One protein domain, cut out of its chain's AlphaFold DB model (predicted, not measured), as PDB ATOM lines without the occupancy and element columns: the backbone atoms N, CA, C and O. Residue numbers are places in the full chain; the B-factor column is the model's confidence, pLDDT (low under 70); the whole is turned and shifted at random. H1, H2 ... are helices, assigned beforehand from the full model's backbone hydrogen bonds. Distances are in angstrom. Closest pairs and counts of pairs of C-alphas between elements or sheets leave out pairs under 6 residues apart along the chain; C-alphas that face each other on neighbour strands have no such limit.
ATOM      1  N   ASP A  62     297.921  65.408 -23.286       85.62
ATOM      2  CA  ASP A  62     298.420  65.444 -21.906       85.62
ATOM      3  C   ASP A  62     298.023  66.733 -21.174       85.62
ATOM      4  O   ASP A  62     298.016  66.793 -19.943       85.62
ATOM      5  N   ARG A  63     297.708  67.789 -21.932       90.06
ATOM      6  CA  ARG A  63     297.326  69.099 -21.397       90.06
ATOM      7  C   ARG A  63     295.812  69.280 -21.311       90.06
ATOM      8  O   ARG A  63     295.347  70.022 -20.446       90.06
ATOM      9  N   PHE A  64     295.052  68.649 -22.205       93.50
ATOM     10  CA  PHE A  64     293.616  68.865 -22.350       93.50
ATOM     11  C   PHE A  64     292.846  67.540 -22.337       93.50
ATOM     12  O   PHE A  64     292.816  66.814 -23.328       93.50
ATOM     13  N   GLU A  65     292.128  67.271 -21.242       93.12
ATOM     14  CA  GLU A  65     291.322  66.049 -21.047       93.12
ATOM     15  C   GLU A  65     290.253  65.826 -22.135       93.12
ATOM     16  O   GLU A  65     289.799  64.708 -22.371       93.12
ATOM     17  N   ASN A  66     289.851  66.896 -22.822       95.56
ATOM     18  CA  ASN A  66     288.867  66.893 -23.899       95.56
ATOM     19  C   ASN A  66     289.475  66.938 -25.311       95.56
ATOM     20  O   ASN A  66     288.741  67.095 -26.292       95.56
ATOM     21  N   ALA A  67     290.793  66.745 -25.449       95.56
ATOM     22  CA  ALA A  67     291.464  66.681 -26.748       95.56
ATOM     23  C   ALA A  67     290.863  65.597 -27.665       95.56
ATOM     24  O   ALA A  67     290.685  65.837 -28.858       95.56
ATOM     25  N   ASN A  68     290.456  64.453 -27.103       93.88
ATOM     26  CA  ASN A  68     289.812  63.339 -27.822       93.88
ATOM     27  C   ASN A  68     288.368  63.618 -28.283       93.88
ATOM     28  O   ASN A  68     287.735  62.756 -28.894       93.88
ATOM     29  N   ILE A  69     287.838  64.805 -27.980       96.00
ATOM     30  CA  ILE A  69     286.550  65.293 -28.482       96.00
ATOM     31  C   ILE A  69     286.775  66.423 -29.490       96.00
ATOM     32  O   ILE A  69     286.167  66.423 -30.557       96.00
ATOM     33  N   TYR A  70     287.639  67.389 -29.160       96.81
ATOM     34  CA  TYR A  70     287.752  68.642 -29.916       96.81
ATOM     35  C   TYR A  70     288.964  68.732 -30.854       96.81
ATOM     36  O   TYR A  70     288.986  69.598 -31.726       96.81
ATOM     37  N   CYS A  71     289.980  67.880 -30.702       95.50
ATOM     38  CA  CYS A  71     291.230  67.942 -31.480       95.50
ATOM     39  C   CYS A  71     291.545  66.656 -32.247       95.50
ATOM     40  O   CYS A  71     292.282  66.688 -33.235       95.50
ATOM     41  N   ARG A  72     291.021  65.520 -31.784       92.00
ATOM     42  CA  ARG A  72     291.218  64.198 -32.380       92.00
ATOM     43  C   ARG A  72     290.066  63.269 -32.002       92.00
ATOM     44  O   ARG A  72     289.216  63.640 -31.201       92.00
ATOM     45  N   GLY A  73     290.082  62.054 -32.547       90.25
ATOM     46  CA  GLY A  73     289.189  60.966 -32.145       90.25
ATOM     47  C   GLY A  73     287.972  60.762 -33.049       90.25
ATOM     48  O   GLY A  73     287.609  61.613 -33.866       90.25
ATOM     49  N   LYS A  74     287.329  59.596 -32.895       91.06
ATOM     50  CA  LYS A  74     286.192  59.177 -33.730       91.06
ATOM     51  C   LYS A  74     284.940  60.019 -33.553       91.06
ATOM     52  O   LYS A  74     284.175  60.131 -34.502       91.06
ATOM     53  N   LEU A  75     284.723  60.622 -32.384       94.00
ATOM     54  CA  LEU A  75     283.569  61.497 -32.183       94.00
ATOM     55  C   LEU A  75     283.649  62.729 -33.101       94.00
ATOM     56  O   LEU A  75     282.680  63.030 -33.794       94.00
ATOM     57  N   LEU A  76     284.815  63.381 -33.180       94.00
ATOM     58  CA  LEU A  76     285.047  64.497 -34.102       94.00
ATOM     59  C   LEU A  76     284.818  64.078 -35.560       94.00
ATOM     60  O   LEU A  76     284.118  64.772 -36.300       94.00
ATOM     61  N   GLU A  77     285.372  62.932 -35.962       93.06
ATOM     62  CA  GLU A  77     285.204  62.401 -37.317       93.06
ATOM     63  C   GLU A  77     283.729  62.098 -37.627       93.06
ATOM     64  O   GLU A  77     283.218  62.522 -38.661       93.06
ATOM     65  N   ALA A  78     283.019  61.421 -36.721       93.12
ATOM     66  CA  ALA A  78     281.635  61.001 -36.917       93.12
ATOM     67  C   ALA A  78     280.678  62.190 -37.072       93.12
ATOM     68  O   ALA A  78     279.832  62.187 -37.967       93.12
ATOM     69  N   VAL A  79     280.821  63.226 -36.238       93.62
ATOM     70  CA  VAL A  79     279.960  64.419 -36.317       93.62
ATOM     71  C   VAL A  79     280.152  65.150 -37.642       93.62
ATOM     72  O   VAL A  79     279.170  65.548 -38.272       93.62
ATOM     73  N   ASN A  80     281.401  65.276 -38.096       93.19
ATOM     74  CA  ASN A  80     281.714  65.900 -39.377       93.19
ATOM     75  C   ASN A  80     281.239  65.049 -40.563       93.19
ATOM     76  O   ASN A  80     280.629  65.581 -41.487       93.19
ATOM     77  N   TYR A  81     281.453  63.731 -40.520       92.69
ATOM     78  CA  TYR A  81     281.029  62.804 -41.570       92.69
ATOM     79  C   TYR A  81     279.516  62.861 -41.820       92.69
ATOM     80  O   TYR A  81     279.078  62.875 -42.974       92.69
ATOM     81  N   HIS A  82     278.718  62.899 -40.747       91.88
ATOM     82  CA  HIS A  82     277.253  62.905 -40.825       91.88
ATOM     83  C   HIS A  82     276.638  64.299 -41.007       91.88
ATOM     84  O   HIS A  82     275.435  64.375 -41.234       91.88
ATOM     85  N   GLN A  83     277.433  65.376 -40.938       88.62
ATOM     86  CA  GLN A  83     276.987  66.762 -41.160       88.62
ATOM     87  C   GLN A  83     275.720  67.116 -40.350       88.62
ATOM     88  O   GLN A  83     274.708  67.557 -40.883       88.62
ATOM     89  N   LEU A  84     275.747  66.846 -39.039       81.50
ATOM     90  CA  LEU A  84     274.546  66.874 -38.184       81.50
ATOM     91  C   LEU A  84     274.178  68.248 -37.609       81.50
ATOM     92  O   LEU A  84     273.126  68.380 -36.976       81.50
ATOM     93  N   LEU A  85     275.055  69.237 -37.755       80.25
ATOM     94  CA  LEU A  85     274.949  70.534 -37.091       80.25
ATOM     95  C   LEU A  85     274.536  71.641 -38.060       80.25
ATOM     96  O   LEU A  85     274.580  71.464 -39.276       80.25
ATOM     97  N   ARG A 100     278.568  67.358 -19.258       95.38
ATOM     98  CA  ARG A 100     279.233  66.484 -18.285       95.38
ATOM     99  C   ARG A 100     280.714  66.350 -18.633       95.38
ATOM    100  O   ARG A 100     281.142  66.896 -19.645       95.38
ATOM    101  N   ASN A 101     281.486  65.667 -17.795       96.44
ATOM    102  CA  ASN A 101     282.933  65.587 -17.984       96.44
ATOM    103  C   ASN A 101     283.301  64.863 -19.287       96.44
ATOM    104  O   ASN A 101     282.594  63.944 -19.711       96.44
ATOM    105  N   ALA A 102     284.426  65.245 -19.892       96.50
ATOM    106  CA  ALA A 102     284.861  64.713 -21.187       96.50
ATOM    107  C   ALA A 102     284.997  63.185 -21.205       96.50
ATOM    108  O   ALA A 102     284.526  62.531 -22.135       96.50
ATOM    109  N   SER A 103     285.569  62.609 -20.146       95.94
ATOM    110  CA  SER A 103     285.719  61.158 -19.995       95.94
ATOM    111  C   SER A 103     284.377  60.420 -19.963       95.94
ATOM    112  O   SER A 103     284.248  59.349 -20.553       95.94
ATOM    113  N   GLU A 104     283.352  61.004 -19.337       97.06
ATOM    114  CA  GLU A 104     282.006  60.432 -19.312       97.06
ATOM    115  C   GLU A 104     281.354  60.501 -20.699       97.06
ATOM    116  O   GLU A 104     280.799  59.506 -21.162       97.06
ATOM    117  N   VAL A 105     281.459  61.643 -21.393       97.31
ATOM    118  CA  VAL A 105     280.934  61.797 -22.763       97.31
ATOM    119  C   VAL A 105     281.567  60.775 -23.710       97.31
ATOM    120  O   VAL A 105     280.849  60.122 -24.470       97.31
ATOM    121  N   LEU A 106     282.891  60.600 -23.639       95.62
ATOM    122  CA  LEU A 106     283.616  59.617 -24.447       95.62
ATOM    123  C   LEU A 106     283.193  58.184 -24.119       95.62
ATOM    124  O   LEU A 106     282.883  57.428 -25.034       95.62
ATOM    125  N   SER A 107     283.074  57.830 -22.837       95.56
ATOM    126  CA  SER A 107     282.613  56.496 -22.429       95.56
ATOM    127  C   SER A 107     281.201  56.184 -22.944       95.56
ATOM    128  O   SER A 107     280.938  55.083 -23.433       95.56
ATOM    129  N   VAL A 108     280.289  57.165 -22.905       95.94
ATOM    130  CA  VAL A 108     278.936  57.016 -23.462       95.94
ATOM    131  C   VAL A 108     278.983  56.850 -24.983       95.94
ATOM    132  O   VAL A 108     278.254  56.014 -25.519       95.94
ATOM    133  N   PHE A 109     279.830  57.611 -25.682       95.62
ATOM    134  CA  PHE A 109     280.010  57.474 -27.129       95.62
ATOM    135  C   PHE A 109     280.521  56.076 -27.496       95.62
ATOM    136  O   PHE A 109     279.913  55.386 -28.315       95.62
ATOM    137  N   GLU A 110     281.588  55.618 -26.842       94.06
ATOM    138  CA  GLU A 110     282.190  54.303 -27.072       94.06
ATOM    139  C   GLU A 110     281.195  53.170 -26.811       94.06
ATOM    140  O   GLU A 110     281.049  52.272 -27.640       94.06
ATOM    141  N   SER A 111     280.439  53.244 -25.712       94.44
ATOM    142  CA  SER A 111     279.428  52.236 -25.384       94.44
ATOM    143  C   SER A 111     278.273  52.185 -26.389       94.44
ATOM    144  O   SER A 111     277.675  51.120 -26.551       94.44
ATOM    145  N   ARG A 112     277.906  53.308 -27.020       94.88
ATOM    146  CA  ARG A 112     276.785  53.369 -27.979       94.88
ATOM    147  C   ARG A 112     277.195  53.019 -29.405       94.88
ATOM    148  O   ARG A 112     276.364  52.495 -30.145       94.88
ATOM    149  N   PHE A 113     278.433  53.329 -29.784       93.69
ATOM    150  CA  PHE A 113     278.880  53.306 -31.179       93.69
ATOM    151  C   PHE A 113     280.134  52.454 -31.424       93.69
ATOM    152  O   PHE A 113     280.668  52.492 -32.522       93.69
ATOM    153  N   GLY A 114     280.612  51.688 -30.437       83.19
ATOM    154  CA  GLY A 114     281.741  50.757 -30.604       83.19
ATOM    155  C   GLY A 114     283.133  51.405 -30.578       83.19
ATOM    156  O   GLY A 114     284.137  50.721 -30.781       83.19
ATOM    157  N   GLY A 115     283.210  52.708 -30.286       73.25
ATOM    158  CA  GLY A 115     284.465  53.442 -30.105       73.25
ATOM    159  C   GLY A 115     285.339  53.487 -31.362       73.25
ATOM    160  O   GLY A 115     284.842  53.668 -32.470       73.25
ATOM    161  N   ASN A 116     286.656  53.338 -31.190       69.69
ATOM    162  CA  ASN A 116     287.643  53.495 -32.270       69.69
ATOM    163  C   ASN A 116     287.629  52.384 -33.339       69.69
ATOM    164  O   ASN A 116     288.229  52.572 -34.397       69.69
ATOM    165  N   ASN A 117     286.951  51.259 -33.089       70.62
ATOM    166  CA  ASN A 117     286.981  50.081 -33.964       70.62
ATOM    167  C   ASN A 117     285.879  50.067 -35.037       70.62
ATOM    168  O   ASN A 117     285.939  49.250 -35.953       70.62
ATOM    169  N   GLU A 118     284.884  50.948 -34.934       80.69
ATOM    170  CA  GLU A 118     283.778  51.036 -35.890       80.69
ATOM    171  C   GLU A 118     284.038  52.109 -36.957       80.69
ATOM    172  O   GLU A 118     284.632  53.164 -36.703       80.69
ATOM    173  N   SER A 119     283.574  51.850 -38.182       86.94
ATOM    174  CA  SER A 119     283.614  52.855 -39.247       86.94
ATOM    175  C   SER A 119     282.608  53.966 -38.949       86.94
ATOM    176  O   SER A 119     281.452  53.701 -38.635       86.94
ATOM    177  N   VAL A 120     282.988  55.232 -39.139       89.94
ATOM    178  CA  VAL A 120     282.050  56.357 -38.958       89.94
ATOM    179  C   VAL A 120     280.841  56.274 -39.895       89.94
ATOM    180  O   VAL A 120     279.767  56.775 -39.566       89.94
ATOM    181  N   SER A 121     280.991  55.576 -41.027       90.06
ATOM    182  CA  SER A 121     279.910  55.309 -41.974       90.06
ATOM    183  C   SER A 121     278.840  54.343 -41.446       90.06
ATOM    184  O   SER A 121     277.701  54.417 -41.906       90.06
ATOM    185  N   SER A 122     279.172  53.472 -40.480       90.06
ATOM    186  CA  SER A 122     278.226  52.523 -39.869       90.06
ATOM    187  C   SER A 122     277.390  53.156 -38.751       90.06
ATOM    188  O   SER A 122     276.338  52.623 -38.385       90.06
ATOM    189  N   ILE A 123     277.812  54.314 -38.233       92.50
ATOM    190  CA  ILE A 123     277.091  55.048 -37.190       92.50
ATOM    191  C   ILE A 123     275.761  55.572 -37.746       92.50
ATOM    192  O   ILE A 123     275.707  56.216 -38.792       92.50
ATOM    193  N   ASN A 124     274.667  55.322 -37.024       93.94
ATOM    194  CA  ASN A 124     273.358  55.866 -37.372       93.94
ATOM    195  C   ASN A 124     273.283  57.368 -37.027       93.94
ATOM    196  O   ASN A 124     273.485  57.756 -35.874       93.94
ATOM    197  N   ALA A 125     272.962  58.187 -38.030       93.50
ATOM    198  CA  ALA A 125     272.923  59.645 -37.941       93.50
ATOM    199  C   ALA A 125     271.910  60.159 -36.903       93.50
ATOM    200  O   ALA A 125     272.234  61.065 -36.133       93.50
ATOM    201  N   GLU A 126     270.711  59.570 -36.833       94.88
ATOM    202  CA  GLU A 126     269.680  59.981 -35.872       94.88
ATOM    203  C   GLU A 126     270.122  59.726 -34.425       94.88
ATOM    204  O   GLU A 126     270.052  60.625 -33.590       94.88
ATOM    205  N   LYS A 127     270.672  58.542 -34.141       96.25
ATOM    206  CA  LYS A 127     271.209  58.197 -32.816       96.25
ATOM    207  C   LYS A 127     272.410  59.053 -32.428       96.25
ATOM    208  O   LYS A 127     272.571  59.380 -31.253       96.25
ATOM    209  N   LEU A 128     273.271  59.405 -33.386       95.94
ATOM    210  CA  LEU A 128     274.383  60.317 -33.126       95.94
ATOM    211  C   LEU A 128     273.866  61.719 -32.790       95.94
ATOM    212  O   LEU A 128     274.364  62.339 -31.856       95.94
ATOM    213  N   LYS A 129     272.824  62.195 -33.479       95.62
ATOM    214  CA  LYS A 129     272.173  63.466 -33.148       95.62
ATOM    215  C   LYS A 129     271.554  63.449 -31.747       95.62
ATOM    216  O   LYS A 129     271.802  64.374 -30.982       95.62
ATOM    217  N   GLU A 130     270.839  62.386 -31.379       96.56
ATOM    218  CA  GLU A 130     270.319  62.199 -30.014       96.56
ATOM    219  C   GLU A 130     271.450  62.231 -28.974       96.56
ATOM    220  O   GLU A 130     271.355  62.919 -27.959       96.56
ATOM    221  N   PHE A 131     272.569  61.552 -29.252       97.31
ATOM    222  CA  PHE A 131     273.756  61.608 -28.399       97.31
ATOM    223  C   PHE A 131     274.290  63.041 -28.239       97.31
ATOM    224  O   PHE A 131     274.621  63.440 -27.119       97.31
ATOM    225  N   LEU A 132     274.363  63.825 -29.320       96.62
ATOM    226  CA  LEU A 132     274.797  65.222 -29.251       96.62
ATOM    227  C   LEU A 132     273.826  66.065 -28.413       96.62
ATOM    228  O   LEU A 132     274.268  66.777 -27.511       96.62
ATOM    229  N   ASP A 133     272.520  65.928 -28.642       95.25
ATOM    230  CA  ASP A 133     271.477  66.666 -27.919       95.25
ATOM    231  C   ASP A 133     271.455  66.350 -26.412       95.25
ATOM    232  O   ASP A 133     271.068  67.199 -25.603       95.25
ATOM    233  N   GLU A 134     271.893  65.154 -26.010       97.31
ATOM    234  CA  GLU A 134     272.008  64.719 -24.612       97.31
ATOM    235  C   GLU A 134     273.292  65.188 -23.910       97.31
ATOM    236  O   GLU A 134     273.295  65.350 -22.683       97.31
ATOM    237  N   ASN A 135     274.389  65.365 -24.653       97.69
ATOM    238  CA  ASN A 135     275.730  65.547 -24.081       97.69
ATOM    239  C   ASN A 135     276.335  66.931 -24.315       97.69
ATOM    240  O   ASN A 135     277.261  67.297 -23.591       97.69
ATOM    241  N   PHE A 136     275.806  67.710 -25.259       97.00
ATOM    242  CA  PHE A 136     276.349  69.006 -25.647       97.00
ATOM    243  C   PHE A 136     275.319  70.130 -25.471       97.00
ATOM    244  O   PHE A 136     274.115  69.970 -25.696       97.00
TER     245      PHE A 136
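This is residues 62 to 85 and 100 to 136 of the 685 residues of the protein "Trehalase" of Globodera pallida (UniProt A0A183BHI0). H3, the longest helix, and H4 lie side by side, running opposite ways; H2 is steeply tilted to both, the three centres make a triangle, and short H1 sits by H3's first residues. The helices meet at few points. The printed part has 61 residues, with four named helices, H1 to H4 in that order along the chain, that hold 36 of them, and no named strand; its class is all helix, and it is compact, with a radius of gyration of the C-alphas of 10.9 A and spans of 31 by 22 by 21 A.

Find C-alpha 102 at (284.861, 64.713, -21.187); H3 runs 16.3 A to residue 113. H4, residues 125 to 135, runs 15.3 A to (275.730, 65.547, -24.081). H2 is residues 74 to 82, 12.0 A; H1 is residues 67 to 70, 5.3 A.

H3, with residues 102 to 106 alone, only just touches H1: 3 pairs of C-alphas within 8 A, the closest Ile 69 and Ala 102, 7.5 A. H3 and H4 are close but not clearly touching, closest at C-alphas 105 and 135, 6.5 A, a shallow tilt of 24 degrees, opposite ways. H2 is close but not clearly touching to H3, closest C-alphas 75 and 109, 7.4 A, and to H4, C-alphas 82 and 125, 6.1 A. H1 and H2 touch only at the corner, closest C-alphas 69 and 76, 5.9 A; H1 and H4 are apart. In H2, H3 and H4 every O i to N i+4 pair is within hydrogen-bond range; H1 is too short for one.

C-alphas 63 and 126, the farthest apart, are 32.5 A apart. Residues 86 to 99 are not printed; C-alphas 85 and 100 are 19.7 A apart across this cut. The link H3 to H4 is long. Residue 116 has pLDDT under 70.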